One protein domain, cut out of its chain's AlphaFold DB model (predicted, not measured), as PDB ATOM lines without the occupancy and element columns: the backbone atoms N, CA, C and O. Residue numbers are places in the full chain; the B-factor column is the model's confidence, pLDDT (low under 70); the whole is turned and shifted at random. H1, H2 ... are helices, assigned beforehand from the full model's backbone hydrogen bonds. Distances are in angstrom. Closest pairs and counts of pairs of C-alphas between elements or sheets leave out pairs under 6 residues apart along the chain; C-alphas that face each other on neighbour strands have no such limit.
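This is residues 104 to 204 of the 205 residues of the protein "Peptidase_M50 domain-containing protein" of Deltaproteobacteria bacterium HGW-Deltaproteobacteria-22 (UniProt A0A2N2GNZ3). An open, elongated frame of helices: the long helix H5 makes one side, H3 and then H4 follow each other along the opposite side, and H2 closes one end by running from H5 to the start of H3. H2 and H3 form a helical hairpin opened like a V, the short H1 lies off one side of the frame, and the turn at the end of H4, residues 163 to 168, sticks out at the other end. The printed part has 101 residues with five named helices, H1 to H5 in order along the chain, and no named strand; its class is all helix. It is loose, with a radius of gyration of the C-alphas of 17.9 A, and spans 54 by 31 by 21 A.

Start at the longest helix, H5, residues 172 to 203. With residues 193 to 197 alone it touches H2, residues 112 to 125, of which 112 to 114 alone take part; the closest C-alphas are those of Ile 113 and Asp 197, 6.3 A apart. H2 and H5 run the same way at a steep tilt of 59 degrees. Look next at H3, residues 127 to 145, which makes a helical hairpin with H2: they touch, closest at the C-alphas of Phe 123 and Phe 130, 5.1 A apart, and run opposite ways at a shallow tilt of 27 degrees. H3 is close to but not clearly touching H4, residues 153 to 166, with the C-alphas of Asn 145 and Asp 153 closest at 5.6 A. These two run the same way at a shallow tilt of 33 degrees, only just short of steep. H4 and H5 are near each other, while H3 and H5 are apart. H1, residues 105 to 108, is close to but not clearly touching H5, and the C-alphas of Lys 106 and Asn 196 are closest at 7.9 A. In H2, H3, H4 and H5 every O i to N i+4 pair is within hydrogen-bond range; H1 is too short for such a pair.

Find C-alpha 172 at (31.003, 16.569, 3.075); from there H5 runs 46.4 A to C-alpha 203 at (11.394, -12.524, -27.249). H2 begins at C-alpha 112, (23.888, -1.365, -23.864), and is 20.0 A long. H3 measures 26.5 A, H4 20.2 A and H1 5.0 A from first to last C-alpha.

The C-alphas of Gly 167 and Gly 204 are the two farthest apart, at 55.4 A. The printed part has no cut, and no link is long; the link from H3 to H4, 7 residues, is short and the others are tight. Mean pLDDT of the printed part is 77.2, and residues 104 to 110, 129 to 130, 132, 150 and 204 are under 70.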
ATOM      1  N   ASP A 104       6.822   5.234 -25.957       44.59
ATOM      2  CA  ASP A 104       7.024   4.076 -25.092       44.59
ATOM      3  C   ASP A 104       8.460   4.124 -24.548       44.59
ATOM      4  O   ASP A 104       9.429   3.818 -25.253       44.59
ATOM      5  N   ILE A 105       8.608   4.491 -23.274       42.81
ATOM      6  CA  ILE A 105       9.901   4.571 -22.570       42.81
ATOM      7  C   ILE A 105      10.634   3.217 -22.650       42.81
ATOM      8  O   ILE A 105      11.854   3.170 -22.784       42.81
ATOM      9  N   LYS A 106       9.874   2.112 -22.701       41.97
ATOM     10  CA  LYS A 106      10.371   0.736 -22.885       41.97
ATOM     11  C   LYS A 106      11.048   0.481 -24.239       41.97
ATOM     12  O   LYS A 106      11.866  -0.425 -24.331       41.97
ATOM     13  N   LYS A 107      10.697   1.233 -25.289       47.78
ATOM     14  CA  LYS A 107      11.303   1.122 -26.631       47.78
ATOM     15  C   LYS A 107      12.374   2.182 -26.884       47.78
ATOM     16  O   LYS A 107      13.218   1.974 -27.749       47.78
ATOM     17  N   SER A 108      12.309   3.295 -26.151       48.50
ATOM     18  CA  SER A 108      13.143   4.485 -26.367       48.50
ATOM     19  C   SER A 108      14.423   4.488 -25.526       48.50
ATOM     20  O   SER A 108      15.416   5.071 -25.952       48.50
ATOM     21  N   LEU A 109      14.447   3.800 -24.375       51.84
ATOM     22  CA  LEU A 109      15.708   3.442 -23.721       51.84
ATOM     23  C   LEU A 109      16.315   2.239 -24.449       51.84
ATOM     24  O   LEU A 109      15.977   1.091 -24.167       51.84
ATOM     25  N   GLY A 110      17.201   2.500 -25.409       59.06
ATOM     26  CA  GLY A 110      18.081   1.462 -25.931       59.06
ATOM     27  C   GLY A 110      19.123   1.111 -24.879       59.06
ATOM     28  O   GLY A 110      19.914   1.976 -24.502       59.06
ATOM     29  N   GLY A 111      19.112  -0.121 -24.374       72.88
ATOM     30  CA  GLY A 111      20.138  -0.561 -23.441       72.88
ATOM     31  C   GLY A 111      21.482  -0.840 -24.135       72.88
ATOM     32  O   GLY A 111      21.601  -0.736 -25.366       72.88
ATOM     33  N   PRO A 112      22.528  -1.172 -23.356       73.00
ATOM     34  CA  PRO A 112      23.888  -1.365 -23.864       73.00
ATOM     35  C   PRO A 112      23.980  -2.405 -24.986       73.00
ATOM     36  O   PRO A 112      24.778  -2.256 -25.914       73.00
ATOM     37  N   ILE A 113      23.142  -3.441 -24.928       81.31
ATOM     38  CA  ILE A 113      23.142  -4.527 -25.907       81.31
ATOM     39  C   ILE A 113      22.533  -4.043 -27.223       81.31
ATOM     40  O   ILE A 113      23.081  -4.312 -28.296       81.31
ATOM     41  N   LEU A 114      21.434  -3.283 -27.161       80.12
ATOM     42  CA  LEU A 114      20.832  -2.702 -28.360       80.12
ATOM     43  C   LEU A 114      21.795  -1.724 -29.038       80.12
ATOM     44  O   LEU A 114      21.949  -1.779 -30.257       80.12
ATOM     45  N   ILE A 115      22.482  -0.885 -28.256       78.31
ATOM     46  CA  ILE A 115      23.491   0.052 -28.769       78.31
ATOM     47  C   ILE A 115      24.619  -0.706 -29.484       78.31
ATOM     48  O   ILE A 115      25.033  -0.307 -30.575       78.31
ATOM     49  N   ALA A 116      25.084  -1.829 -28.929       78.38
ATOM     50  CA  ALA A 116      26.091  -2.666 -29.577       78.38
ATOM     51  C   ALA A 116      25.587  -3.259 -30.908       78.38
ATOM     52  O   ALA A 116      26.309  -3.223 -31.910       78.38
ATOM     53  N   LYS A 117      24.336  -3.740 -30.951       83.06
ATOM     54  CA  LYS A 117      23.711  -4.290 -32.169       83.06
ATOM     55  C   LYS A 117      23.608  -3.236 -33.277       83.06
ATOM     56  O   LYS A 117      24.146  -3.451 -34.364       83.06
ATOM     57  N   ILE A 118      22.999  -2.082 -32.989       80.50
ATOM     58  CA  ILE A 118      22.843  -0.999 -33.978       80.50
ATOM     59  C   ILE A 118      24.202  -0.451 -34.427       80.50
ATOM     60  O   ILE A 118      24.359  -0.079 -35.587       80.50
ATOM     61  N   SER A 119      25.208  -0.448 -33.547       74.12
ATOM     62  CA  SER A 119      26.569  -0.027 -33.900       74.12
ATOM     63  C   SER A 119      27.208  -0.982 -34.902       74.12
ATOM     64  O   SER A 119      27.807  -0.527 -35.874       74.12
ATOM     65  N   GLY A 120      27.032  -2.294 -34.719       83.00
ATOM     66  CA  GLY A 120      27.505  -3.307 -35.665       83.00
ATOM     67  C   GLY A 120      26.808  -3.225 -37.027       83.00
ATOM     68  O   GLY A 120      27.469  -3.308 -38.063       83.00
ATOM     69  N   GLU A 121      25.491  -3.014 -37.042       85.19
ATOM     70  CA  GLU A 121      24.713  -2.816 -38.275       85.19
ATOM     71  C   GLU A 121      25.147  -1.544 -39.017       85.19
ATOM     72  O   GLU A 121      25.413  -1.577 -40.219       85.19
ATOM     73  N   THR A 122      25.308  -0.441 -38.287       74.12
ATOM     74  CA  THR A 122      25.702   0.853 -38.855       74.12
ATOM     75  C   THR A 122      27.148   0.831 -39.360       74.12
ATOM     76  O   THR A 122      27.437   1.385 -40.417       74.12
ATOM     77  N   PHE A 123      28.054   0.134 -38.666       77.88
ATOM     78  CA  PHE A 123      29.428  -0.073 -39.126       77.88
ATOM     79  C   PHE A 123      29.478  -0.841 -40.454       77.88
ATOM     80  O   PHE A 123      30.223  -0.465 -41.359       77.88
ATOM     81  N   ARG A 124      28.639  -1.875 -40.609       83.75
ATOM     82  CA  ARG A 124      28.504  -2.619 -41.875       83.75
ATOM     83  C   ARG A 124      27.902  -1.770 -42.998       83.75
ATOM     84  O   ARG A 124      28.252  -1.983 -44.154       83.75
ATOM     85  N   ALA A 125      27.036  -0.813 -42.669       77.69
ATOM     86  CA  ALA A 125      26.458   0.128 -43.631       77.69
ATOM     87  C   ALA A 125      27.463   1.188 -44.134       77.69
ATOM     88  O   ALA A 125      27.214   1.835 -45.151       77.69
ATOM     89  N   GLY A 126      28.598   1.366 -43.448       77.31
ATOM     90  CA  GLY A 126      29.715   2.211 -43.873       77.31
ATOM     91  C   GLY A 126      30.225   3.158 -42.783       77.31
ATOM     92  O   GLY A 126      29.632   3.319 -41.720       77.31
ATOM     93  N   LEU A 127      31.335   3.847 -43.064       73.81
ATOM     94  CA  LEU A 127      31.977   4.744 -42.090       73.81
ATOM     95  C   LEU A 127      31.147   6.002 -41.790       73.81
ATOM     96  O   LEU A 127      31.059   6.429 -40.643       73.81
ATOM     97  N   LEU A 128      30.514   6.591 -42.807       71.44
ATOM     98  CA  LEU A 128      29.717   7.811 -42.653       71.44
ATOM     99  C   LEU A 128      28.504   7.643 -41.709       71.44
ATOM    100  O   LEU A 128      28.351   8.470 -40.800       71.44
ATOM    101  N   PRO A 129      27.655   6.601 -41.849       67.94
ATOM    102  CA  PRO A 129      26.567   6.381 -40.901       67.94
ATOM    103  C   PRO A 129      27.095   5.993 -39.510       67.94
ATOM    104  O   PRO A 129      26.513   6.407 -38.509       67.94
ATOM    105  N   PHE A 130      28.230   5.292 -39.418       69.38
ATOM    106  CA  PHE A 130      28.838   4.921 -38.135       69.38
ATOM    107  C   PHE A 130      29.288   6.142 -37.323       69.38
ATOM    108  O   PHE A 130      28.943   6.267 -36.147       69.38
ATOM    109  N   PHE A 131      29.980   7.097 -37.951       77.88
ATOM    110  CA  PHE A 131      30.341   8.351 -37.282       77.88
ATOM    111  C   PHE A 131      29.118   9.201 -36.929       77.88
ATOM    112  O   PHE A 131      29.121   9.854 -35.889       77.88
ATOM    113  N   SER A 132      28.057   9.156 -37.740       68.94
ATOM    114  CA  SER A 132      26.781   9.809 -37.412       68.94
ATOM    115  C   SER A 132      26.131   9.206 -36.161       68.94
ATOM    116  O   SER A 132      25.638   9.945 -35.310       68.94
ATOM    117  N   LEU A 133      26.172   7.878 -36.004       72.94
ATOM    118  CA  LEU A 133      25.677   7.193 -34.807       72.94
ATOM    119  C   LEU A 133      26.496   7.564 -33.566       72.94
ATOM    120  O   LEU A 133      25.918   7.882 -32.528       72.94
ATOM    121  N   ILE A 134      27.829   7.566 -33.674       76.44
ATOM    122  CA  ILE A 134      28.707   7.991 -32.577       76.44
ATOM    123  C   ILE A 134      28.404   9.441 -32.194       76.44
ATOM    124  O   ILE A 134      28.207   9.718 -31.016       76.44
ATOM    125  N   ALA A 135      28.289  10.346 -33.173       73.88
ATOM    126  CA  ALA A 135      27.930  11.744 -32.936       73.88
ATOM    127  C   ALA A 135      26.618  11.860 -32.147       73.88
ATOM    128  O   ALA A 135      26.546  12.571 -31.146       73.88
ATOM    129  N   PHE A 136      25.594  11.119 -32.578       74.94
ATOM    130  CA  PHE A 136      24.291  11.097 -31.930       74.94
ATOM    131  C   PHE A 136      24.379  10.596 -30.482       74.94
ATOM    132  O   PHE A 136      23.878  11.262 -29.575       74.94
ATOM    133  N   ILE A 137      25.039   9.461 -30.237       74.25
ATOM    134  CA  ILE A 137      25.200   8.908 -28.883       74.25
ATOM    135  C   ILE A 137      25.982   9.885 -27.998       74.25
ATOM    136  O   ILE A 137      25.553  10.158 -26.878       74.25
ATOM    137  N   SER A 138      27.077  10.464 -28.497       78.50
ATOM    138  CA  SER A 138      27.913  11.404 -27.743       78.50
ATOM    139  C   SER A 138      27.160  12.663 -27.315       78.50
ATOM    140  O   SER A 138      27.298  13.077 -26.168       78.50
ATOM    141  N   ILE A 139      26.339  13.255 -28.191       76.38
ATOM    142  CA  ILE A 139      25.531  14.436 -27.843       76.38
ATOM    143  C   ILE A 139      24.514  14.086 -26.753       76.38
ATOM    144  O   ILE A 139      24.383  14.821 -25.777       76.38
ATOM    145  N   ASN A 140      23.816  12.954 -26.884       75.06
ATOM    146  CA  ASN A 140      22.852  12.524 -25.870       75.06
ATOM    147  C   ASN A 140      23.534  12.241 -24.524       75.06
ATOM    148  O   ASN A 140      23.019  12.651 -23.486       75.06
ATOM    149  N   LEU A 141      24.711  11.607 -24.536       78.50
ATOM    150  CA  LEU A 141      25.488  11.361 -23.322       78.50
ATOM    151  C   LEU A 141      25.950  12.673 -22.673       78.50
ATOM    152  O   LEU A 141      25.859  12.809 -21.460       78.50
ATOM    153  N   ALA A 142      26.379  13.657 -23.471       75.50
ATOM    154  CA  ALA A 142      26.763  14.979 -22.978       75.50
ATOM    155  C   ALA A 142      25.585  15.711 -22.314       75.50
ATOM    156  O   ALA A 142      25.749  16.291 -21.242       75.50
ATOM    157  N   VAL A 143      24.390  15.647 -22.913       75.44
ATOM    158  CA  VAL A 143      23.170  16.230 -22.332       75.44
ATOM    159  C   VAL A 143      22.799  15.528 -21.027       75.44
ATOM    160  O   VAL A 143      22.543  16.207 -20.037       75.44
ATOM    161  N   ILE A 144      22.807  14.189 -20.997       75.19
ATOM    162  CA  ILE A 144      22.511  13.409 -19.784       75.19
ATOM    163  C   ILE A 144      23.537  13.710 -18.684       75.19
ATOM    164  O   ILE A 144      23.142  13.931 -17.543       75.19
ATOM    165  N   ASN A 145      24.829  13.798 -19.013       77.25
ATOM    166  CA  ASN A 145      25.887  14.138 -18.056       77.25
ATOM    167  C   ASN A 145      25.737  15.532 -17.452       77.25
ATOM    168  O   ASN A 145      26.248  15.762 -16.362       77.25
ATOM    169  N   LEU A 146      25.016  16.442 -18.109       77.81
ATOM    170  CA  LEU A 146      24.727  17.775 -17.587       77.81
ATOM    171  C   LEU A 146      23.528  17.810 -16.627       77.81
ATOM    172  O   LEU A 146      23.296  18.841 -15.992       77.81
ATOM    173  N   PHE A 147      22.755  16.722 -16.511       78.69
ATOM    174  CA  PHE A 147      21.644  16.678 -15.565       78.69
ATOM    175  C   PHE A 147      22.149  16.753 -14.117       78.69
ATOM    176  O   PHE A 147      23.222  16.234 -13.797       78.69
ATOM    177  N   PRO A 148      21.348  17.338 -13.209       74.25
ATOM    178  CA  PRO A 148      21.689  17.474 -11.799       74.25
ATOM    179  C   PRO A 148      21.497  16.162 -11.027       74.25
ATOM    180  O   PRO A 148      20.765  16.098 -10.040       74.25
ATOM    181  N   ILE A 149      22.120  15.088 -11.505       79.50
ATOM    182  CA  ILE A 149      22.084  13.772 -10.876       79.50
ATOM    183  C   ILE A 149      23.385  13.609 -10.080       79.50
ATOM    184  O   ILE A 149      24.466  13.721 -10.663       79.50
ATOM    185  N   PRO A 150      23.316  13.341  -8.764       66.88
ATOM    186  CA  PRO A 150      24.500  13.044  -7.963       66.88
ATOM    187  C   PRO A 150      25.291  11.892  -8.601       66.88
ATOM    188  O   PRO A 150      24.686  10.862  -8.885       66.88
ATOM    189  N   ILE A 151      26.608  12.080  -8.804       77.81
ATOM    190  CA  ILE A 151      27.595  11.239  -9.543       77.81
ATOM    191  C   ILE A 151      27.887  11.684 -10.971       77.81
ATOM    192  O   ILE A 151      29.018  11.502 -11.416       77.81
ATOM    193  N   LEU A 152      26.926  12.275 -11.678       80.38
ATOM    194  CA  LEU A 152      27.183  12.812 -13.016       80.38
ATOM    195  C   LEU A 152      27.873  14.181 -12.905       80.38
ATOM    196  O   LEU A 152      27.749  14.871 -11.888       80.38
ATOM    197  N   ASP A 153      28.579  14.586 -13.965       81.44
ATOM    198  CA  ASP A 153      29.332  15.849 -14.020       81.44
ATOM    199  C   ASP A 153      28.447  17.069 -13.676       81.44
ATOM    200  O   ASP A 153      28.859  17.979 -12.952       81.44
ATOM    201  N   GLY A 154      27.185  17.059 -14.116       80.62
ATOM    202  CA  GLY A 154      26.181  18.086 -13.837       80.62
ATOM    203  C   GLY A 154      25.745  18.163 -12.372       80.62
ATOM    204  O   GLY A 154      25.372  19.237 -11.898       80.62
ATOM    205  N   GLY A 155      25.850  17.066 -11.616       81.00
ATOM    206  CA  GLY A 155      25.605  17.061 -10.173       81.00
ATOM    207  C   GLY A 155      26.637  17.899  -9.417       81.00
ATOM    208  O   GLY A 155      26.272  18.706  -8.563       81.00
ATOM    209  N   TYR A 156      27.918  17.775  -9.779       77.56
ATOM    210  CA  TYR A 156      28.985  18.611  -9.216       77.56
ATOM    211  C   TYR A 156      28.836  20.072  -9.624       77.56
ATOM    212  O   TYR A 156      28.974  20.959  -8.782       77.56
ATOM    213  N   LEU A 157      28.498  20.322 -10.894       82.00
ATOM    214  CA  LEU A 157      28.239  21.674 -11.381       82.00
ATOM    215  C   LEU A 157      27.129  22.353 -10.571       82.00
ATOM    216  O   LEU A 157      27.292  23.506 -10.181       82.00
ATOM    217  N   LEU A 158      26.035  21.642 -10.279       81.62
ATOM    218  CA  LEU A 158      24.934  22.194  -9.493       81.62
ATOM    219  C   LEU A 158      25.344  22.451  -8.037       81.62
ATOM    220  O   LEU A 158      25.007  23.503  -7.498       81.62
ATOM    221  N   LEU A 159      26.110  21.548  -7.416       80.19
ATOM    222  CA  LEU A 159      26.642  21.756  -6.063       80.19
ATOM    223  C   LEU A 159      27.532  23.004  -5.991       80.19
ATOM    224  O   LEU A 159      27.340  23.827  -5.099       80.19
ATOM    225  N   PHE A 160      28.428  23.203  -6.961       80.12
ATOM    226  CA  PHE A 160      29.245  24.418  -7.040       80.12
ATOM    227  C   PHE A 160      28.413  25.676  -7.299       80.12
ATOM    228  O   PHE A 160      28.729  26.743  -6.776       80.12
ATOM    229  N   LEU A 161      27.329  25.564  -8.068       82.50
ATOM    230  CA  LEU A 161      26.387  26.660  -8.288       82.50
ATOM    231  C   LEU A 161      25.686  27.059  -6.983       82.50
ATOM    232  O   LEU A 161      25.594  28.247  -6.673       82.50
ATOM    233  N   ILE A 162      25.251  26.079  -6.185       80.69
ATOM    234  CA  ILE A 162      24.668  26.317  -4.857       80.69
ATOM    235  C   ILE A 162      25.707  26.934  -3.916       80.69
ATOM    236  O   ILE A 162      25.384  27.901  -3.228       80.69
ATOM    237  N   GLU A 163      26.937  26.419  -3.887       83.06
ATOM    238  CA  GLU A 163      28.030  26.971  -3.071       83.06
ATOM    239  C   GLU A 163      28.346  28.420  -3.469       83.06
ATOM    240  O   GLU A 163      28.487  29.278  -2.598       83.06
ATOM    241  N   GLY A 164      28.371  28.722  -4.771       84.81
ATOM    242  CA  GLY A 164      28.603  30.066  -5.300       84.81
ATOM    243  C   GLY A 164      27.484  31.058  -4.969       84.81
ATOM    244  O   GLY A 164      27.768  32.213  -4.664       84.81
ATOM    245  N   ILE A 165      26.222  30.614  -4.977       85.94
ATOM    246  CA  ILE A 165      25.067  31.450  -4.600       85.94
ATOM    247  C   ILE A 165      24.987  31.633  -3.078       85.94
ATOM    248  O   ILE A 165      24.696  32.725  -2.595       85.94
ATOM    249  N   THR A 166      25.225  30.568  -2.313       83.44
ATOM    250  CA  THR A 166      25.047  30.562  -0.851       83.44
ATOM    251  C   THR A 166      26.279  31.107  -0.121       83.44
ATOM    252  O   THR A 166      26.189  31.478   1.049       83.44
ATOM    253  N   GLY A 167      27.440  31.141  -0.784       78.94
ATOM    254  CA  GLY A 167      28.725  31.548  -0.206       78.94
ATOM    255  C   GLY A 167      29.221  30.627   0.913       78.94
ATOM    256  O   GLY A 167      30.151  30.978   1.635       78.94
ATOM    257  N   LYS A 168      28.584  29.465   1.095       72.62
ATOM    258  CA  LYS A 168      28.886  28.488   2.144       72.62
ATOM    259  C   LYS A 168      29.275  27.174   1.491       72.62
ATOM    260  O   LYS A 168      28.545  26.683   0.633       72.62
ATOM    261  N   ALA A 169      30.397  26.613   1.931       74.19
ATOM    262  CA  ALA A 169      30.790  25.265   1.554       74.19
ATOM    263  C   ALA A 169      29.718  24.277   2.034       74.19
ATOM    264  O   ALA A 169      29.277  24.346   3.186       74.19
ATOM    265  N   ILE A 170      29.278  23.387   1.146       71.81
ATOM    266  CA  ILE A 170      28.390  22.287   1.519       71.81
ATOM    267  C   ILE A 170      29.224  21.285   2.325       71.81
ATOM    268  O   ILE A 170      30.312  20.912   1.898       71.81
ATOM    269  N   GLU A 171      28.730  20.863   3.493       73.75
ATOM    270  CA  GLU A 171      29.403  19.842   4.310       73.75
ATOM    271  C   GLU A 171      29.572  18.523   3.535       73.75
ATOM    272  O   GLU A 171      28.706  18.122   2.754       73.75
ATOM    273  N   ASP A 172      30.665  17.803   3.799       76.38
ATOM    274  CA  ASP A 172      31.003  16.569   3.075       76.38
ATOM    275  C   ASP A 172      29.956  15.456   3.267       76.38
ATOM    276  O   ASP A 172      29.622  14.733   2.330       76.38
ATOM    277  N   ARG A 173      29.338  15.367   4.454       80.56
ATOM    278  CA  ARG A 173      28.325  14.343   4.778       80.56
ATOM    279  C   ARG A 173      27.101  14.339   3.847       80.56
ATOM    280  O   ARG A 173      26.786  13.282   3.301       80.56
ATOM    281  N   PRO A 174      26.362  15.450   3.656       79.00
ATOM    282  CA  PRO A 174      25.219  15.463   2.743       79.00
ATOM    283  C   PRO A 174      25.617  15.209   1.282       79.00
ATOM    284  O   PRO A 174      24.840  14.592   0.549       79.00
ATOM    285  N   ARG A 175      26.825  15.612   0.861       80.62
ATOM    286  CA  ARG A 175      27.355  15.307  -0.479       80.62
ATOM    287  C   ARG A 175      27.570  13.803  -0.663       80.62
ATOM    288  O   ARG A 175      27.106  13.251  -1.661       80.62
ATOM    289  N   GLU A 176      28.211  13.139   0.296       84.94
ATOM    290  CA  GLU A 176      28.444  11.689   0.267       84.94
ATOM    291  C   GLU A 176      27.133  10.893   0.242       84.94
ATOM    292  O   GLU A 176      26.990   9.957  -0.546       84.94
ATOM    293  N   ILE A 177      26.144  11.288   1.051       85.88
ATOM    294  CA  ILE A 177      24.829  10.630   1.076       85.88
ATOM    295  C   ILE A 177      24.117  10.795  -0.272       85.88
ATOM    296  O   ILE A 177      23.605   9.820  -0.823       85.88
ATOM    297  N   ALA A 178      24.109  12.008  -0.835       82.75
ATOM    298  CA  ALA A 178      23.505  12.260  -2.141       82.75
ATOM    299  C   ALA A 178      24.176  11.425  -3.243       82.75
ATOM    300  O   ALA A 178      23.482  10.841  -4.076       82.75
ATOM    301  N   GLN A 179      25.508  11.316  -3.218       85.50
ATOM    302  CA  GLN A 179      26.259  10.456  -4.130       85.50
ATOM    303  C   GLN A 179      25.883   8.983  -3.949       85.50
ATOM    304  O   GLN A 179      25.537   8.336  -4.926       85.50
ATOM    305  N   GLN A 180      25.866   8.444  -2.730       89.00
ATOM    306  CA  GLN A 180      25.496   7.039  -2.500       89.00
ATOM    307  C   GLN A 180      24.081   6.716  -2.997       89.00
ATOM    308  O   GLN A 180      23.872   5.682  -3.638       89.00
ATOM    309  N   ILE A 181      23.122   7.618  -2.767       86.94
ATOM    310  CA  ILE A 181      21.752   7.487  -3.283       86.94
ATOM    311  C   ILE A 181      21.754   7.514  -4.816       86.94
ATOM    312  O   ILE A 181      21.138   6.652  -5.446       86.94
ATOM    313  N   GLY A 182      22.480   8.456  -5.424       85.38
ATOM    314  CA  GLY A 182      22.659   8.518  -6.875       85.38
ATOM    315  C   GLY A 182      23.249   7.226  -7.445       85.38
ATOM    316  O   GLY A 182      22.765   6.727  -8.460       85.38
ATOM    317  N   LEU A 183      24.233   6.631  -6.757       87.12
ATOM    318  CA  LEU A 183      24.916   5.415  -7.210       87.12
ATOM    319  C   LEU A 183      23.951   4.245  -7.207       87.12
ATOM    320  O   LEU A 183      23.877   3.481  -8.167       87.12
ATOM    321  N   PHE A 184      23.200   4.125  -6.118       91.25
ATOM    322  CA  PHE A 184      22.212   3.080  -5.951       91.25
ATOM    323  C   PHE A 184      21.140   3.145  -7.046       91.25
ATOM    324  O   PHE A 184      20.835   2.128  -7.674       91.25
ATOM    325  N   ILE A 185      20.618   4.344  -7.333       85.12
ATOM    326  CA  ILE A 185      19.635   4.562  -8.405       85.12
ATOM    327  C   ILE A 185      20.237   4.223  -9.773       85.12
ATOM    328  O   ILE A 185      19.590   3.540 -10.569       85.12
ATOM    329  N   LEU A 186      21.472   4.653 -10.046       84.75
ATOM    330  CA  LEU A 186      22.158   4.381 -11.310       84.75
ATOM    331  C   LEU A 186      22.353   2.878 -11.539       84.75
ATOM    332  O   LEU A 186      22.063   2.379 -12.626       84.75
ATOM    333  N   ILE A 187      22.803   2.149 -10.515       87.31
ATOM    334  CA  ILE A 187      22.962   0.692 -10.574       87.31
ATOM    335  C   ILE A 187      21.608   0.023 -10.827       87.31
ATOM    336  O   ILE A 187      21.509  -0.836 -11.703       87.31
ATOM    337  N   MET A 188      20.552   0.437 -10.122       88.44
ATOM    338  CA  MET A 188      19.206  -0.101 -10.344       88.44
ATOM    339  C   MET A 188      18.705   0.145 -11.768       88.44
ATOM    340  O   MET A 188      18.172  -0.769 -12.398       88.44
ATOM    341  N   LEU A 189      18.921   1.345 -12.309       81.56
ATOM    342  CA  LEU A 189      18.562   1.673 -13.687       81.56
ATOM    343  C   LEU A 189      19.357   0.826 -14.693       81.56
ATOM    344  O   LEU A 189      18.788   0.334 -15.666       81.56
ATOM    345  N   MET A 190      20.655   0.625 -14.450       82.00
ATOM    346  CA  MET A 190      21.521  -0.194 -15.297       82.00
ATOM    347  C   MET A 190      21.060  -1.655 -15.317       82.00
ATOM    348  O   MET A 190      20.933  -2.237 -16.394       82.00
ATOM    349  N   LEU A 191      20.748  -2.225 -14.150       87.19
ATOM    350  CA  LEU A 191      20.194  -3.576 -14.036       87.19
ATOM    351  C   LEU A 191      18.847  -3.691 -14.754       87.19
ATOM    352  O   LEU A 191      18.620  -4.656 -15.480       87.19
ATOM    353  N   PHE A 192      17.973  -2.696 -14.603       82.94
ATOM    354  CA  PHE A 192      16.684  -2.654 -15.290       82.94
ATOM    355  C   PHE A 192      16.835  -2.575 -16.819       82.94
ATOM    356  O   PHE A 192      16.150  -3.297 -17.543       82.94
ATOM    357  N   ALA A 193      17.751  -1.742 -17.319       80.56
ATOM    358  CA  ALA A 193      18.046  -1.635 -18.746       80.56
ATOM    359  C   ALA A 193      18.604  -2.952 -19.309       80.56
ATOM    360  O   ALA A 193      18.117  -3.435 -20.329       80.56
ATOM    361  N   PHE A 194      19.556  -3.578 -18.607       83.62
ATOM    362  CA  PHE A 194      20.087  -4.894 -18.975       83.62
ATOM    363  C   PHE A 194      19.006  -5.977 -18.981       83.62
ATOM    364  O   PHE A 194      18.932  -6.771 -19.916       83.62
ATOM    365  N   TYR A 195      18.151  -6.007 -17.959       84.12
ATOM    366  CA  TYR A 195      17.048  -6.960 -17.872       84.12
ATOM    367  C   TYR A 195      16.075  -6.813 -19.050       84.12
ATOM    368  O   TYR A 195      15.698  -7.809 -19.671       84.12
ATOM    369  N   ASN A 196      15.718  -5.575 -19.406       82.69
ATOM    370  CA  ASN A 196      14.861  -5.304 -20.559       82.69
ATOM    371  C   ASN A 196      15.517  -5.722 -21.881       82.69
ATOM    372  O   ASN A 196      14.843  -6.329 -22.716       82.69
ATOM    373  N   ASP A 197      16.813  -5.451 -22.060       82.44
ATOM    374  CA  ASP A 197      17.561  -5.887 -23.244       82.44
ATOM    375  C   ASP A 197      17.571  -7.421 -23.370       82.44
ATOM    376  O   ASP A 197      17.321  -7.950 -24.455       82.44
ATOM    377  N   ILE A 198      17.794  -8.147 -22.267       84.44
ATOM    378  CA  ILE A 198      17.781  -9.621 -22.249       84.44
ATOM    379  C   ILE A 198      16.401 -10.155 -22.635       84.44
ATOM    380  O   ILE A 198      16.302 -11.037 -23.487       84.44
ATOM    381  N   ILE A 199      15.324  -9.617 -22.051       84.56
ATOM    382  CA  ILE A 199      13.960 -10.030 -22.415       84.56
ATOM    383  C   ILE A 199      13.705  -9.802 -23.901       84.56
ATOM    384  O   ILE A 199      13.086 -10.649 -24.546       84.56
ATOM    385  N   ARG A 200      14.162  -8.672 -24.443       80.00
ATOM    386  CA  ARG A 200      13.963  -8.323 -25.851       80.00
ATOM    387  C   ARG A 200      14.674  -9.302 -26.781       80.00
ATOM    388  O   ARG A 200      14.057  -9.793 -27.720       80.00
ATOM    389  N   LEU A 201      15.917  -9.664 -26.456       78.88
ATOM    390  CA  LEU A 201      16.664 -10.692 -27.184       78.88
ATOM    391  C   LEU A 201      15.975 -12.061 -27.143       78.88
ATOM    392  O   LEU A 201      15.924 -12.746 -28.160       78.88
ATOM    393  N   VAL A 202      15.445 -12.458 -25.982       81.12
ATOM    394  CA  VAL A 202      14.769 -13.756 -25.815       81.12
ATOM    395  C   VAL A 202      13.403 -13.779 -26.511       81.12
ATOM    396  O   VAL A 202      13.008 -14.818 -27.035       81.12
ATOM    397  N   LYS A 203      12.681 -12.650 -26.543       77.81
ATOM    398  CA  LYS A 203      11.394 -12.524 -27.249       77.81
ATOM    399  C   LYS A 203      11.525 -12.379 -28.767       77.81
ATOM    400  O   LYS A 203      10.546 -12.649 -29.454       77.81
ATOM    401  N   GLY A 204      12.704 -12.027 -29.280       63.41
ATOM    402  CA  GLY A 204      12.973 -11.973 -30.719       63.41
ATOM    403  C   GLY A 204      12.448 -10.723 -31.435       63.41
ATOM    404  O   GLY A 204      12.128 -10.821 -32.617       63.41
TER     405      GLY A 204